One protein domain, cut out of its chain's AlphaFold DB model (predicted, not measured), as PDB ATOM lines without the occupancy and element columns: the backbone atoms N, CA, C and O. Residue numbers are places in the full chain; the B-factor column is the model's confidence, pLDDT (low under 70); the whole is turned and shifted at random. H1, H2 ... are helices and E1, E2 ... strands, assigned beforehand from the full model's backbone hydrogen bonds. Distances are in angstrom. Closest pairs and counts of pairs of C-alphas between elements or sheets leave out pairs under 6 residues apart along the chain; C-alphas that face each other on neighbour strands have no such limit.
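Overview. This is residues 104 to 199 of the 292 residues of the protein "Carboxypeptidase regulatory-like domain-containing protein" of Gammaproteobacteria bacterium (UniProt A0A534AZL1). A twisted four-stranded antiparallel sheet, in the order E1, E2, E4, E3, has the long helix H4 crossing one face; H5 folds back beside H4, and H1 packs on H5. The 96 printed residues include five named helices and four named strands, along the chain H1 H2 E1 E2 H3 E3 H4 H5 E4. The class is mixed; the whole is compact, radius of gyration of the C-alphas 12.2 A, spanning 34 by 31 by 22 A.

Arrangement. E1, residues 122 to 124, and E2, 127 to 133, form a hairpin, with N 122 and O 129 2.9 A apart. E4, 193 to 198, pairs with E2 through N 130 and O 196, 2.9 A, and with E3, 146 to 148, through N 147 and O 197, 3.0 A. H4, 151 to 164, runs across the strands at a height over the sheet of 8.9 A, its closest C-alphas to E4 being Ala 154 and Leu 195, 5.9 A. H5, 168 to 179, forms a helical hairpin with H4, a shallow tilt of 12 degrees, opposite ways; the closest C-alphas, Ala 162 and Lys 171, are 4.6 A apart. H1, 104 to 114, touches H5, closest C-alphas Leu 111 and Ala 173, 6.0 A. H1 and H4 make two layers with the sheet, helices on one face. H2, 116 to 119, stands at the sheet's level, height 3.3 A. H3, 137 to 140, only grazes the sheet; E2, H3, E3 form a split strand-helix-strand unit, E4 between its strands, with a right-handed crossover. Every O i to N i+4 pair is within hydrogen-bond range in H4 and H5, 6 of 7 in H1; H2 and H3 are too short for one.

Along the chain. H1 begins at C-alpha 104 (13.983, -3.143, 30.726); E4 ends at C-alpha 198 (0.398, 16.191, 20.762). E2 is 20.0 A long, H4 19.8 A.

Size, cuts and confidence. The printed part has no cut. The link H5 to E4 is long, 13 residues. Mean pLDDT of the printed part is 80.2; 15 residues are under 70, among them 185 to 188.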
ATOM      1  N   GLU A 104      14.744  -3.830  31.770       64.75
ATOM      2  CA  GLU A 104      13.983  -3.143  30.726       64.75
ATOM      3  C   GLU A 104      13.725  -1.658  31.042       64.75
ATOM      4  O   GLU A 104      13.926  -0.799  30.188       64.75
ATOM      5  N   ARG A 105      13.364  -1.310  32.284       66.88
ATOM      6  CA  ARG A 105      13.109   0.086  32.681       66.88
ATOM      7  C   ARG A 105      14.383   0.927  32.646       66.88
ATOM      8  O   ARG A 105      14.354   2.061  32.175       66.88
ATOM      9  N   VAL A 106      15.496   0.371  33.126       73.69
ATOM     10  CA  VAL A 106      16.804   1.047  33.110       73.69
ATOM     11  C   VAL A 106      17.281   1.264  31.674       73.69
ATOM     12  O   VAL A 106      17.812   2.334  31.360       73.69
ATOM     13  N   ALA A 107      17.051   0.286  30.791       77.31
ATOM     14  CA  ALA A 107      17.325   0.410  29.364       77.31
ATOM     15  C   ALA A 107      16.490   1.533  28.727       77.31
ATOM     16  O   ALA A 107      17.060   2.424  28.097       77.31
ATOM     17  N   ILE A 108      15.177   1.578  28.985       77.31
ATOM     18  CA  ILE A 108      14.298   2.636  28.461       77.31
ATOM     19  C   ILE A 108      14.713   4.022  28.976       77.31
ATOM     20  O   ILE A 108      14.809   4.970  28.201       77.31
ATOM     21  N   GLU A 109      15.005   4.168  30.271       78.19
ATOM     22  CA  GLU A 109      15.435   5.454  30.838       78.19
ATOM     23  C   GLU A 109      16.779   5.918  30.261       78.19
ATOM     24  O   GLU A 109      16.987   7.115  30.044       78.19
ATOM     25  N   ARG A 110      17.701   4.986  29.988       79.00
ATOM     26  CA  ARG A 110      18.958   5.290  29.295       79.00
ATOM     27  C   ARG A 110      18.709   5.729  27.858       79.00
ATOM     28  O   ARG A 110      19.295   6.723  27.438       79.00
ATOM     29  N   LEU A 111      17.834   5.034  27.144       81.62
ATOM     30  CA  LEU A 111      17.475   5.355  25.771       81.62
ATOM     31  C   LEU A 111      16.837   6.742  25.655       81.62
ATOM     32  O   LEU A 111      17.265   7.541  24.824       81.62
ATOM     33  N   LEU A 112      15.879   7.069  26.530       78.31
ATOM     34  CA  LEU A 112      15.216   8.373  26.522       78.31
ATOM     35  C   LEU A 112      16.225   9.516  26.666       78.31
ATOM     36  O   LEU A 112      16.094  10.515  25.970       78.31
ATOM     37  N   ARG A 113      17.282   9.360  27.478       77.81
ATOM     38  CA  ARG A 113      18.353  10.369  27.618       77.81
ATOM     39  C   ARG A 113      19.166  10.602  26.342       77.81
ATOM     40  O   ARG A 113      19.750  11.672  26.200       77.81
ATOM     41  N   HIS A 114      19.235   9.619  25.447       75.81
ATOM     42  CA  HIS A 114      19.968   9.720  24.183       75.81
ATOM     43  C   HIS A 114      19.109  10.239  23.024       75.81
ATOM     44  O   HIS A 114      19.653  10.622  21.986       75.81
ATOM     45  N   LEU A 115      17.786  10.291  23.195       75.50
ATOM     46  CA  LEU A 115      16.886  10.902  22.225       75.50
ATOM     47  C   LEU A 115      16.955  12.440  22.280       75.50
ATOM     48  O   LEU A 115      17.181  13.020  23.348       75.50
ATOM     49  N   PRO A 116      16.689  13.128  21.154       66.19
ATOM     50  CA  PRO A 116      16.507  14.577  21.141       66.19
ATOM     51  C   PRO A 116      15.475  15.026  22.184       66.19
ATOM     52  O   PRO A 116      14.437  14.382  22.361       66.19
ATOM     53  N   ASN A 117      15.767  16.120  22.896       70.69
ATOM     54  CA  ASN A 117      14.941  16.648  23.992       70.69
ATOM     55  C   ASN A 117      14.586  15.613  25.074       70.69
ATOM     56  O   ASN A 117      13.546  15.720  25.725       70.69
ATOM     57  N   ALA A 118      15.432  14.596  25.256       66.69
ATOM     58  CA  ALA A 118      15.195  13.468  26.148       66.69
ATOM     59  C   ALA A 118      13.855  12.736  25.893       66.69
ATOM     60  O   ALA A 118      13.211  12.259  26.828       66.69
ATOM     61  N   GLY A 119      13.375  12.733  24.642       63.38
ATOM     62  CA  GLY A 119      12.076  12.169  24.260       63.38
ATOM     63  C   GLY A 119      10.857  13.005  24.674       63.38
ATOM     64  O   GLY A 119       9.731  12.605  24.387       63.38
ATOM     65  N   ARG A 120      11.050  14.174  25.310       73.31
ATOM     66  CA  ARG A 120       9.959  14.977  25.888       73.31
ATOM     67  C   ARG A 120       9.041  15.560  24.830       73.31
ATOM     68  O   ARG A 120       7.866  15.258  24.866       73.31
ATOM     69  N   GLU A 121       9.531  16.381  23.911       81.31
ATOM     70  CA  GLU A 121       8.721  16.899  22.803       81.31
ATOM     71  C   GLU A 121       9.620  17.127  21.592       81.31
ATOM     72  O   GLU A 121      10.691  17.730  21.699       81.31
ATOM     73  N   PHE A 122       9.198  16.629  20.436       81.56
ATOM     74  CA  PHE A 122       9.889  16.836  19.170       81.56
ATOM     75  C   PHE A 122       8.881  16.985  18.032       81.56
ATOM     76  O   PHE A 122       7.734  16.551  18.131       81.56
ATOM     77  N   THR A 123       9.313  17.621  16.946       83.81
ATOM     78  CA  THR A 123       8.465  17.875  15.776       83.81
ATOM     79  C   THR A 123       8.954  17.049  14.598       83.81
ATOM     80  O   THR A 123      10.154  16.991  14.337       83.81
ATOM     81  N   PHE A 124       8.027  16.432  13.876       83.75
ATOM     82  CA  PHE A 124       8.294  15.724  12.630       83.75
ATOM     83  C   PHE A 124       7.116  15.932  11.677       83.75
ATOM     84  O   PHE A 124       5.964  15.798  12.087       83.75
ATOM     85  N   GLU A 125       7.385  16.310  10.424       85.12
ATOM     86  CA  GLU A 125       6.348  16.593   9.409       85.12
ATOM     87  C   GLU A 125       5.284  17.606   9.876       85.12
ATOM     88  O   GLU A 125       4.087  17.435   9.647       85.12
ATOM     89  N   GLY A 126       5.710  18.643  10.607       79.00
ATOM     90  CA  GLY A 126       4.815  19.672  11.154       79.00
ATOM     91  C   GLY A 126       3.917  19.202  12.307       79.00
ATOM     92  O   GLY A 126       3.112  19.981  12.810       79.00
ATOM     93  N   LYS A 127       4.053  17.951  12.759       84.56
ATOM     94  CA  LYS A 127       3.315  17.386  13.896       84.56
ATOM     95  C   LYS A 127       4.228  17.240  15.103       84.56
ATOM     96  O   LYS A 127       5.414  16.946  14.966       84.56
ATOM     97  N   ARG A 128       3.664  17.432  16.294       86.62
ATOM     98  CA  ARG A 128       4.389  17.316  17.561       86.62
ATOM     99  C   ARG A 128       4.167  15.945  18.174       86.62
ATOM    100  O   ARG A 128       3.039  15.453  18.232       86.62
ATOM    101  N   PHE A 129       5.248  15.364  18.664       89.19
ATOM    102  CA  PHE A 129       5.263  14.044  19.259       89.19
ATOM    103  C   PHE A 129       6.057  14.032  20.553       89.19
ATOM    104  O   PHE A 129       6.933  14.866  20.785       89.19
ATOM    105  N   ARG A 130       5.747  13.044  21.383       89.31
ATOM    106  CA  ARG A 130       6.416  12.788  22.651       89.31
ATOM    107  C   ARG A 130       6.561  11.290  22.858       89.31
ATOM    108  O   ARG A 130       5.606  10.548  22.651       89.31
ATOM    109  N   LEU A 131       7.742  10.854  23.272       88.88
ATOM    110  CA  LEU A 131       8.007   9.476  23.673       88.88
ATOM    111  C   LEU A 131       7.968   9.398  25.196       88.88
ATOM    112  O   LEU A 131       8.649  10.154  25.887       88.88
ATOM    113  N   ILE A 132       7.153   8.489  25.713       86.12
ATOM    114  CA  ILE A 132       7.039   8.236  27.149       86.12
ATOM    115  C   ILE A 132       7.165   6.752  27.435       86.12
ATOM    116  O   ILE A 132       6.953   5.911  26.559       86.12
ATOM    117  N   ARG A 133       7.417   6.424  28.695       85.75
ATOM    118  CA  ARG A 133       7.209   5.066  29.189       85.75
ATOM    119  C   ARG A 133       5.713   4.793  29.343       85.75
ATOM    120  O   ARG A 133       4.935   5.691  29.670       85.75
ATOM    121  N   ALA A 134       5.300   3.547  29.136       82.25
ATOM    122  CA  ALA A 134       3.897   3.153  29.236       82.25
ATOM    123  C   ALA A 134       3.281   3.427  30.627       82.25
ATOM    124  O   ALA A 134       2.088   3.716  30.726       82.25
ATOM    125  N   ASP A 135       4.080   3.399  31.700       72.25
ATOM    126  CA  ASP A 135       3.642   3.716  33.066       72.25
ATOM    127  C   ASP A 135       3.377   5.217  33.288       72.25
ATOM    128  O   ASP A 135       2.529   5.566  34.111       72.25
ATOM    129  N   GLU A 136       4.026   6.103  32.524       77.50
ATOM    130  CA  GLU A 136       3.819   7.562  32.579       77.50
ATOM    131  C   GLU A 136       2.512   8.005  31.912       77.50
ATOM    132  O   GLU A 136       2.003   9.090  32.203       77.50
ATOM    133  N   TRP A 137       1.922   7.172  31.047       81.19
ATOM    134  CA  TRP A 137       0.654   7.506  30.391       81.19
ATOM    135  C   TRP A 137      -0.454   7.768  31.407       81.19
ATOM    136  O   TRP A 137      -1.321   8.601  31.167       81.19
ATOM    137  N   ARG A 138      -0.410   7.119  32.576       65.31
ATOM    138  CA  ARG A 138      -1.390   7.327  33.647       65.31
ATOM    139  C   ARG A 138      -1.506   8.799  34.046       65.31
ATOM    140  O   ARG A 138      -2.624   9.281  34.191       65.31
ATOM    141  N   ASP A 139      -0.382   9.501  34.151       68.06
ATOM    142  CA  ASP A 139      -0.340  10.901  34.587       68.06
ATOM    143  C   ASP A 139      -0.696  11.877  33.449       68.06
ATOM    144  O   ASP A 139      -1.181  12.980  33.695       68.06
ATOM    145  N   LEU A 140      -0.489  11.470  32.190       69.31
ATOM    146  CA  LEU A 140      -0.759  12.295  31.004       69.31
ATOM    147  C   LEU A 140      -2.141  12.055  30.388       69.31
ATOM    148  O   LEU A 140      -2.659  12.934  29.708       69.31
ATOM    149  N   SER A 141      -2.763  10.905  30.657       70.62
ATOM    150  CA  SER A 141      -4.064  10.508  30.101       70.62
ATOM    151  C   SER A 141      -5.227  11.410  30.515       70.62
ATOM    152  O   SER A 141      -6.265  11.404  29.861       70.62
ATOM    153  N   ALA A 142      -5.054  12.185  31.589       67.00
ATOM    154  CA  ALA A 142      -6.024  13.180  32.032       67.00
ATOM    155  C   ALA A 142      -6.034  14.446  31.155       67.00
ATOM    156  O   ALA A 142      -6.941  15.260  31.288       67.00
ATOM    157  N   GLN A 143      -5.032  14.632  30.291       70.88
ATOM    158  CA  GLN A 143      -4.901  15.817  29.448       70.88
ATOM    159  C   GLN A 143      -5.400  15.508  28.031       70.88
ATOM    160  O   GLN A 143      -4.897  14.591  27.381       70.88
ATOM    161  N   GLU A 144      -6.354  16.295  27.529       69.25
ATOM    162  CA  GLU A 144      -7.006  16.064  26.225       69.25
ATOM    163  C   GLU A 144      -6.060  16.254  25.027       69.25
ATOM    164  O   GLU A 144      -6.283  15.709  23.944       69.25
ATOM    165  N   GLN A 145      -4.955  16.974  25.228       79.88
ATOM    166  CA  GLN A 145      -3.952  17.254  24.202       79.88
ATOM    167  C   GLN A 145      -3.133  16.034  23.754       79.88
ATOM    168  O   GLN A 145      -2.549  16.056  22.666       79.88
ATOM    169  N   TYR A 146      -3.072  14.972  24.565       84.31
ATOM    170  CA  TYR A 146      -2.262  13.794  24.265       84.31
ATOM    171  C   TYR A 146      -3.110  12.641  23.741       84.31
ATOM    172  O   TYR A 146      -4.076  12.207  24.364       84.31
ATOM    173  N   ARG A 147      -2.688  12.068  22.612       83.31
ATOM    174  CA  ARG A 147      -3.289  10.855  22.053       83.31
ATOM    175  C   ARG A 147      -2.217   9.802  21.807       83.31
ATOM    176  O   ARG A 147      -1.190  10.094  21.199       83.31
ATOM    177  N   VAL A 148      -2.468   8.577  22.264       85.88
ATOM    178  CA  VAL A 148      -1.589   7.431  22.003       85.88
ATOM    179  C   VAL A 148      -1.661   7.071  20.521       85.88
ATOM    180  O   VAL A 148      -2.747   6.863  19.976       85.88
ATOM    181  N   VAL A 149      -0.504   6.994  19.871       87.00
ATOM    182  CA  VAL A 149      -0.374   6.498  18.498       87.00
ATOM    183  C   VAL A 149      -0.334   4.970  18.541       87.00
ATOM    184  O   VAL A 149       0.385   4.394  19.355       87.00
ATOM    185  N   ALA A 150      -1.108   4.309  17.675       85.75
ATOM    186  CA  ALA A 150      -1.115   2.849  17.581       85.75
ATOM    187  C   ALA A 150       0.289   2.302  17.270       85.75
ATOM    188  O   ALA A 150       1.017   2.925  16.498       85.75
ATOM    189  N   THR A 151       0.659   1.147  17.830       86.19
ATOM    190  CA  THR A 151       2.021   0.583  17.751       86.19
ATOM    191  C   THR A 151       2.572   0.520  16.332       86.19
ATOM    192  O   THR A 151       3.694   0.968  16.113       86.19
ATOM    193  N   ASP A 152       1.797   0.029  15.363       83.75
ATOM    194  CA  ASP A 152       2.246  -0.073  13.969       83.75
ATOM    195  C   ASP A 152       2.534   1.308  13.362       83.75
ATOM    196  O   ASP A 152       3.593   1.537  12.778       83.75
ATOM    197  N   ALA A 153       1.635   2.269  13.584       86.12
ATOM    198  CA  ALA A 153       1.811   3.643  13.120       86.12
ATOM    199  C   ALA A 153       2.980   4.348  13.830       86.12
ATOM    200  O   ALA A 153       3.733   5.092  13.200       86.12
ATOM    201  N   ALA A 154       3.155   4.101  15.131       88.31
ATOM    202  CA  ALA A 154       4.259   4.632  15.917       88.31
ATOM    203  C   ALA A 154       5.602   4.095  15.413       88.31
ATOM    204  O   ALA A 154       6.542   4.869  15.241       88.31
ATOM    205  N   ARG A 155       5.669   2.797  15.104       89.44
ATOM    206  CA  ARG A 155       6.862   2.142  14.566       89.44
ATOM    207  C   ARG A 155       7.281   2.751  13.235       89.44
ATOM    208  O   ARG A 155       8.399   3.249  13.127       89.44
ATOM    209  N   SER A 156       6.365   2.814  12.266       87.31
ATOM    210  CA  SER A 156       6.657   3.416  10.960       87.31
ATOM    211  C   SER A 156       7.050   4.890  11.068       87.31
ATOM    212  O   SER A 156       7.862   5.379  10.285       87.31
ATOM    213  N   LEU A 157       6.490   5.635  12.025       88.69
ATOM    214  CA  LEU A 157       6.850   7.037  12.225       88.69
ATOM    215  C   LEU A 157       8.261   7.186  12.806       88.69
ATOM    216  O   LEU A 157       9.037   7.990  12.297       88.69
ATOM    217  N   ILE A 158       8.611   6.391  13.818       88.38
ATOM    218  CA  ILE A 158       9.946   6.407  14.427       88.38
ATOM    219  C   ILE A 158      11.019   5.960  13.427       88.38
ATOM    220  O   ILE A 158      12.074   6.584  13.362       88.38
ATOM    221  N   GLU A 159      10.750   4.950  12.597       88.75
ATOM    222  CA  GLU A 159      11.677   4.504  11.544       88.75
ATOM    223  C   GLU A 159      11.941   5.611  10.508       88.75
ATOM    224  O   GLU A 159      13.087   5.843  10.116       88.75
ATOM    225  N   ARG A 160      10.910   6.376  10.121       88.75
ATOM    226  CA  ARG A 160      11.076   7.547   9.240       88.75
ATOM    227  C   ARG A 160      11.860   8.674   9.910       88.75
ATOM    228  O   ARG A 160      12.698   9.292   9.256       88.75
ATOM    229  N   ILE A 161      11.645   8.915  11.204       87.81
ATOM    230  CA  ILE A 161      12.452   9.875  11.972       87.81
ATOM    231  C   ILE A 161      13.911   9.424  12.020       87.81
ATOM    232  O   ILE A 161      14.801  10.235  11.772       87.81
ATOM    233  N   ALA A 162      14.175   8.148  12.301       87.00
ATOM    234  CA  ALA A 162      15.524   7.596  12.323       87.00
ATOM    235  C   ALA A 162      16.217   7.764  10.961       87.00
ATOM    236  O   ALA A 162      17.374   8.179  10.908       87.00
ATOM    237  N   ALA A 163      15.497   7.524   9.860       85.94
ATOM    238  CA  ALA A 163      16.001   7.739   8.505       85.94
ATOM    239  C   ALA A 163      16.313   9.217   8.203       85.94
ATOM    240  O   ALA A 163      17.304   9.504   7.534       85.94
ATOM    241  N   ALA A 164      15.509  10.149   8.726       85.75
ATOM    242  CA  ALA A 164      15.709  11.592   8.574       85.75
ATOM    243  C   ALA A 164      16.727  12.194   9.570       85.75
ATOM    244  O   ALA A 164      17.118  13.354   9.435       85.75
ATOM    245  N   THR A 165      17.158  11.435  10.581       84.38
ATOM    246  CA  THR A 165      18.056  11.915  11.637       84.38
ATOM    247  C   THR A 165      19.516  11.814  11.201       84.38
ATOM    248  O   THR A 165      20.041  10.729  10.965       84.38
ATOM    249  N   THR A 166      20.211  12.952  11.162       82.88
ATOM    250  CA  THR A 166      21.631  13.035  10.769       82.88
ATOM    251  C   THR A 166      22.593  12.597  11.875       82.88
ATOM    252  O   THR A 166      23.683  12.097  11.602       82.88
ATOM    253  N   SER A 167      22.201  12.759  13.140       82.94
ATOM    254  CA  SER A 167      23.006  12.366  14.295       82.94
ATOM    255  C   SER A 167      23.002  10.845  14.471       82.94
ATOM    256  O   SER A 167      21.983  10.259  14.829       82.94
ATOM    257  N   ALA A 168      24.156  10.202  14.273       81.38
ATOM    258  CA  ALA A 168      24.333   8.761  14.471       81.38
ATOM    259  C   ALA A 168      23.849   8.234  15.844       81.38
ATOM    260  O   ALA A 168      23.161   7.210  15.858       81.38
ATOM    261  N   PRO A 169      24.142   8.882  16.997       79.88
ATOM    262  CA  PRO A 169      23.620   8.417  18.284       79.88
ATOM    263  C   PRO A 169      22.101   8.590  18.408       79.88
ATOM    264  O   PRO A 169      21.439   7.701  18.936       79.88
ATOM    265  N   ALA A 170      21.532   9.681  17.885       77.56
ATOM    266  CA  ALA A 170      20.085   9.896  17.922       77.56
ATOM    267  C   ALA A 170      19.343   8.919  16.995       77.56
ATOM    268  O   ALA A 170      18.309   8.378  17.376       77.56
ATOM    269  N   LYS A 171      19.900   8.633  15.813       82.81
ATOM    270  CA  LYS A 171      19.378   7.628  14.881       82.81
ATOM    271  C   LYS A 171      19.297   6.247  15.534       82.81
ATOM    272  O   LYS A 171      18.225   5.651  15.535       82.81
ATOM    273  N   ARG A 172      20.387   5.787  16.162       84.19
ATOM    274  CA  ARG A 172      20.408   4.512  16.906       84.19
ATOM    275  C   ARG A 172      19.385   4.490  18.040       84.19
ATOM    276  O   ARG A 172      18.705   3.491  18.219       84.19
ATOM    277  N   ALA A 173      19.246   5.596  18.770       83.94
ATOM    278  CA  ALA A 173      18.263   5.699  19.843       83.94
ATOM    279  C   ALA A 173      16.815   5.603  19.324       83.94
ATOM    280  O   ALA A 173      15.985   4.980  19.979       83.94
ATOM    281  N   PHE A 174      16.497   6.158  18.149       85.44
ATOM    282  CA  PHE A 174      15.178   5.980  17.527       85.44
ATOM    283  C   PHE A 174      14.954   4.546  17.020       85.44
ATOM    284  O   PHE A 174      13.876   3.996  17.228       85.44
ATOM    285  N   GLU A 175      15.957   3.912  16.410       86.81
ATOM    286  CA  GLU A 175      15.877   2.502  15.983       86.81
ATOM    287  C   GLU A 175      15.632   1.566  17.179       86.81
ATOM    288  O   GLU A 175      14.754   0.703  17.140       86.81
ATOM    289  N   GLU A 176      16.350   1.788  18.281       87.06
ATOM    290  CA  GLU A 176      16.155   1.055  19.531       87.06
ATOM    291  C   GLU A 176      14.771   1.363  20.138       87.06
ATOM    292  O   GLU A 176      14.067   0.439  20.548       87.06
ATOM    293  N   ALA A 177      14.296   2.615  20.075       87.06
ATOM    294  CA  ALA A 177      12.964   2.997  20.553       87.06
ATOM    295  C   ALA A 177      11.848   2.250  19.811       87.06
ATOM    296  O   ALA A 177      10.890   1.801  20.441       87.06
ATOM    297  N   ALA A 178      11.983   2.081  18.491       88.12
ATOM    298  CA  ALA A 178      11.025   1.343  17.668       88.12
ATOM    299  C   ALA A 178      10.914  -0.134  18.083       88.12
ATOM    300  O   ALA A 178       9.829  -0.713  18.007       88.12
ATOM    301  N   SER A 179      12.011  -0.737  18.558       86.81
ATOM    302  CA  SER A 179      12.026  -2.122  19.049       86.81
ATOM    303  C   SER A 179      11.377  -2.291  20.431       86.81
ATOM    304  O   SER A 179      10.898  -3.377  20.752       86.81
ATOM    305  N   MET A 180      11.320  -1.215  21.221       85.44
ATOM    306  CA  MET A 180      10.793  -1.200  22.590       85.44
ATOM    307  C   MET A 180       9.363  -0.646  22.690       85.44
ATOM    308  O   MET A 180       8.878  -0.381  23.792       85.44
ATOM    309  N   LEU A 181       8.678  -0.423  21.561       86.56
ATOM    310  CA  LEU A 181       7.300   0.064  21.561       86.56
ATOM    311  C   LEU A 181       6.350  -0.956  22.195       86.56
ATOM    312  O   LEU A 181       6.288  -2.120  21.794       86.56
ATOM    313  N   ALA A 182       5.549  -0.486  23.148       84.06
ATOM    314  CA  ALA A 182       4.486  -1.275  23.740       84.06
ATOM    315  C   ALA A 182       3.396  -1.555  22.699       84.06
ATOM    316  O   ALA A 182       3.010  -0.681  21.914       84.06
ATOM    317  N   ARG A 183       2.856  -2.777  22.718       81.44
ATOM    318  CA  ARG A 183       1.700  -3.133  21.892       81.44
ATOM    319  C   ARG A 183       0.453  -2.399  22.383       81.44
ATOM    320  O   ARG A 183       0.158  -2.471  23.570       81.44
ATOM    321  N   THR A 184      -0.285  -1.748  21.491       76.44
ATOM    322  CA  THR A 184      -1.537  -1.037  21.773       76.44
ATOM    323  C   THR A 184      -2.723  -1.841  21.242       76.44
ATOM    324  O   THR A 184      -2.881  -1.974  20.031       76.44
ATOM    325  N   GLU A 185      -3.584  -2.344  22.124       68.69
ATOM    326  CA  GLU A 185      -4.793  -3.095  21.761       68.69
ATOM    327  C   GLU A 185      -5.988  -2.555  22.558       68.69
ATOM    328  O   GLU A 185      -6.003  -2.612  23.788       68.69
ATOM    329  N   GLY A 186      -6.998  -1.993  21.881       56.25
ATOM    330  CA  GLY A 186      -8.266  -1.594  22.516       56.25
ATOM    331  C   GLY A 186      -8.137  -0.635  23.711       56.25
ATOM    332  O   GLY A 186      -8.915  -0.725  24.658       56.25
ATOM    333  N   GLY A 187      -7.130   0.249  23.712       58.12
ATOM    334  CA  GLY A 187      -6.857   1.181  24.818       58.12
ATOM    335  C   GLY A 187      -6.048   0.591  25.979       58.12
ATOM    336  O   GLY A 187      -5.830   1.275  26.979       58.12
ATOM    337  N   ARG A 188      -5.579  -0.655  25.858       61.84
ATOM    338  CA  ARG A 188      -4.585  -1.267  26.745       61.84
ATOM    339  C   ARG A 188      -3.228  -1.304  26.055       61.84
ATOM    340  O   ARG A 188      -3.147  -1.428  24.834       61.84
ATOM    341  N   PHE A 189      -2.171  -1.214  26.850       73.00
ATOM    342  CA  PHE A 189      -0.797  -1.330  26.377       73.00
ATOM    343  C   PHE A 189       0.053  -2.113  27.372       73.00
ATOM    344  O   PHE A 189      -0.194  -2.076  28.580       73.00
ATOM    345  N   GLY A 190       1.014  -2.864  26.835       69.56
ATOM    346  CA  GLY A 190       2.015  -3.590  27.617       69.56
ATOM    347  C   GLY A 190       3.106  -2.675  28.195       69.56
ATOM    348  O   GLY A 190       3.056  -1.457  28.004       69.56
ATOM    349  N   PRO A 191       4.101  -3.243  28.899       74.00
ATOM    350  CA  PRO A 191       5.318  -2.512  29.247       74.00
ATOM    351  C   PRO A 191       6.072  -2.089  27.975       74.00
ATOM    352  O   PRO A 191       5.938  -2.725  26.929       74.00
ATOM    353  N   GLY A 192       6.823  -0.988  28.062       84.06
ATOM    354  CA  GLY A 192       7.604  -0.448  26.949       84.06
ATOM    355  C   GLY A 192       7.413   1.054  26.750       84.06
ATOM    356  O   GLY A 192       7.080   1.795  27.684       84.06
ATOM    357  N   LEU A 193       7.632   1.499  25.518       87.19
ATOM    358  CA  LEU A 193       7.487   2.885  25.084       87.19
ATOM    359  C   LEU A 193       6.145   3.130  24.400       87.19
ATOM    360  O   LEU A 193       5.654   2.302  23.635       87.19
ATOM    361  N   LEU A 194       5.589   4.316  24.621       87.88
ATOM    362  CA  LEU A 194       4.457   4.833  23.868       87.88
ATOM    363  C   LEU A 194       4.868   6.106  23.143       87.88
ATOM    364  O   LEU A 194       5.516   6.988  23.711       87.88
ATOM    365  N   LEU A 195       4.431   6.209  21.893       90.75
ATOM    366  CA  LEU A 195       4.478   7.448  21.141       90.75
ATOM    367  C   LEU A 195       3.149   8.179  21.314       90.75
ATOM    368  O   LEU A 195       2.079   7.639  21.024       90.75
ATOM    369  N   LEU A 196       3.225   9.422  21.761       89.25
ATOM    370  CA  LEU A 196       2.092  10.321  21.873       89.25
ATOM    371  C   LEU A 196       2.134  11.322  20.727       89.25
ATOM    372  O   LEU A 196       3.170  11.941  20.482       89.25
ATOM    373  N   SER A 197       1.004  11.521  20.060       88.19
ATOM    374  CA  SER A 197       0.779  12.712  19.247       88.19
ATOM    375  C   SER A 197       0.239  13.818  20.142       88.19
ATOM    376  O   SER A 197      -0.716  13.590  20.890       88.19
ATOM    377  N   ILE A 198       0.838  15.000  20.044       86.81
ATOM    378  CA  ILE A 198       0.398  16.191  20.762       86.81
ATOM    379  C   ILE A 198      -0.426  17.022  19.793       86.81
ATOM    380  O   ILE A 198       0.111  17.706  18.915       86.81
ATOM    381  N   THR A 199      -1.741  16.966  19.949       77.25
ATOM    382  CA  THR A 199      -2.624  17.933  19.303       77.25
ATOM    383  C   THR A 199      -2.405  19.267  20.011       77.25
ATOM    384  O   THR A 199      -2.567  19.316  21.228       77.25
TER     385      THR A 199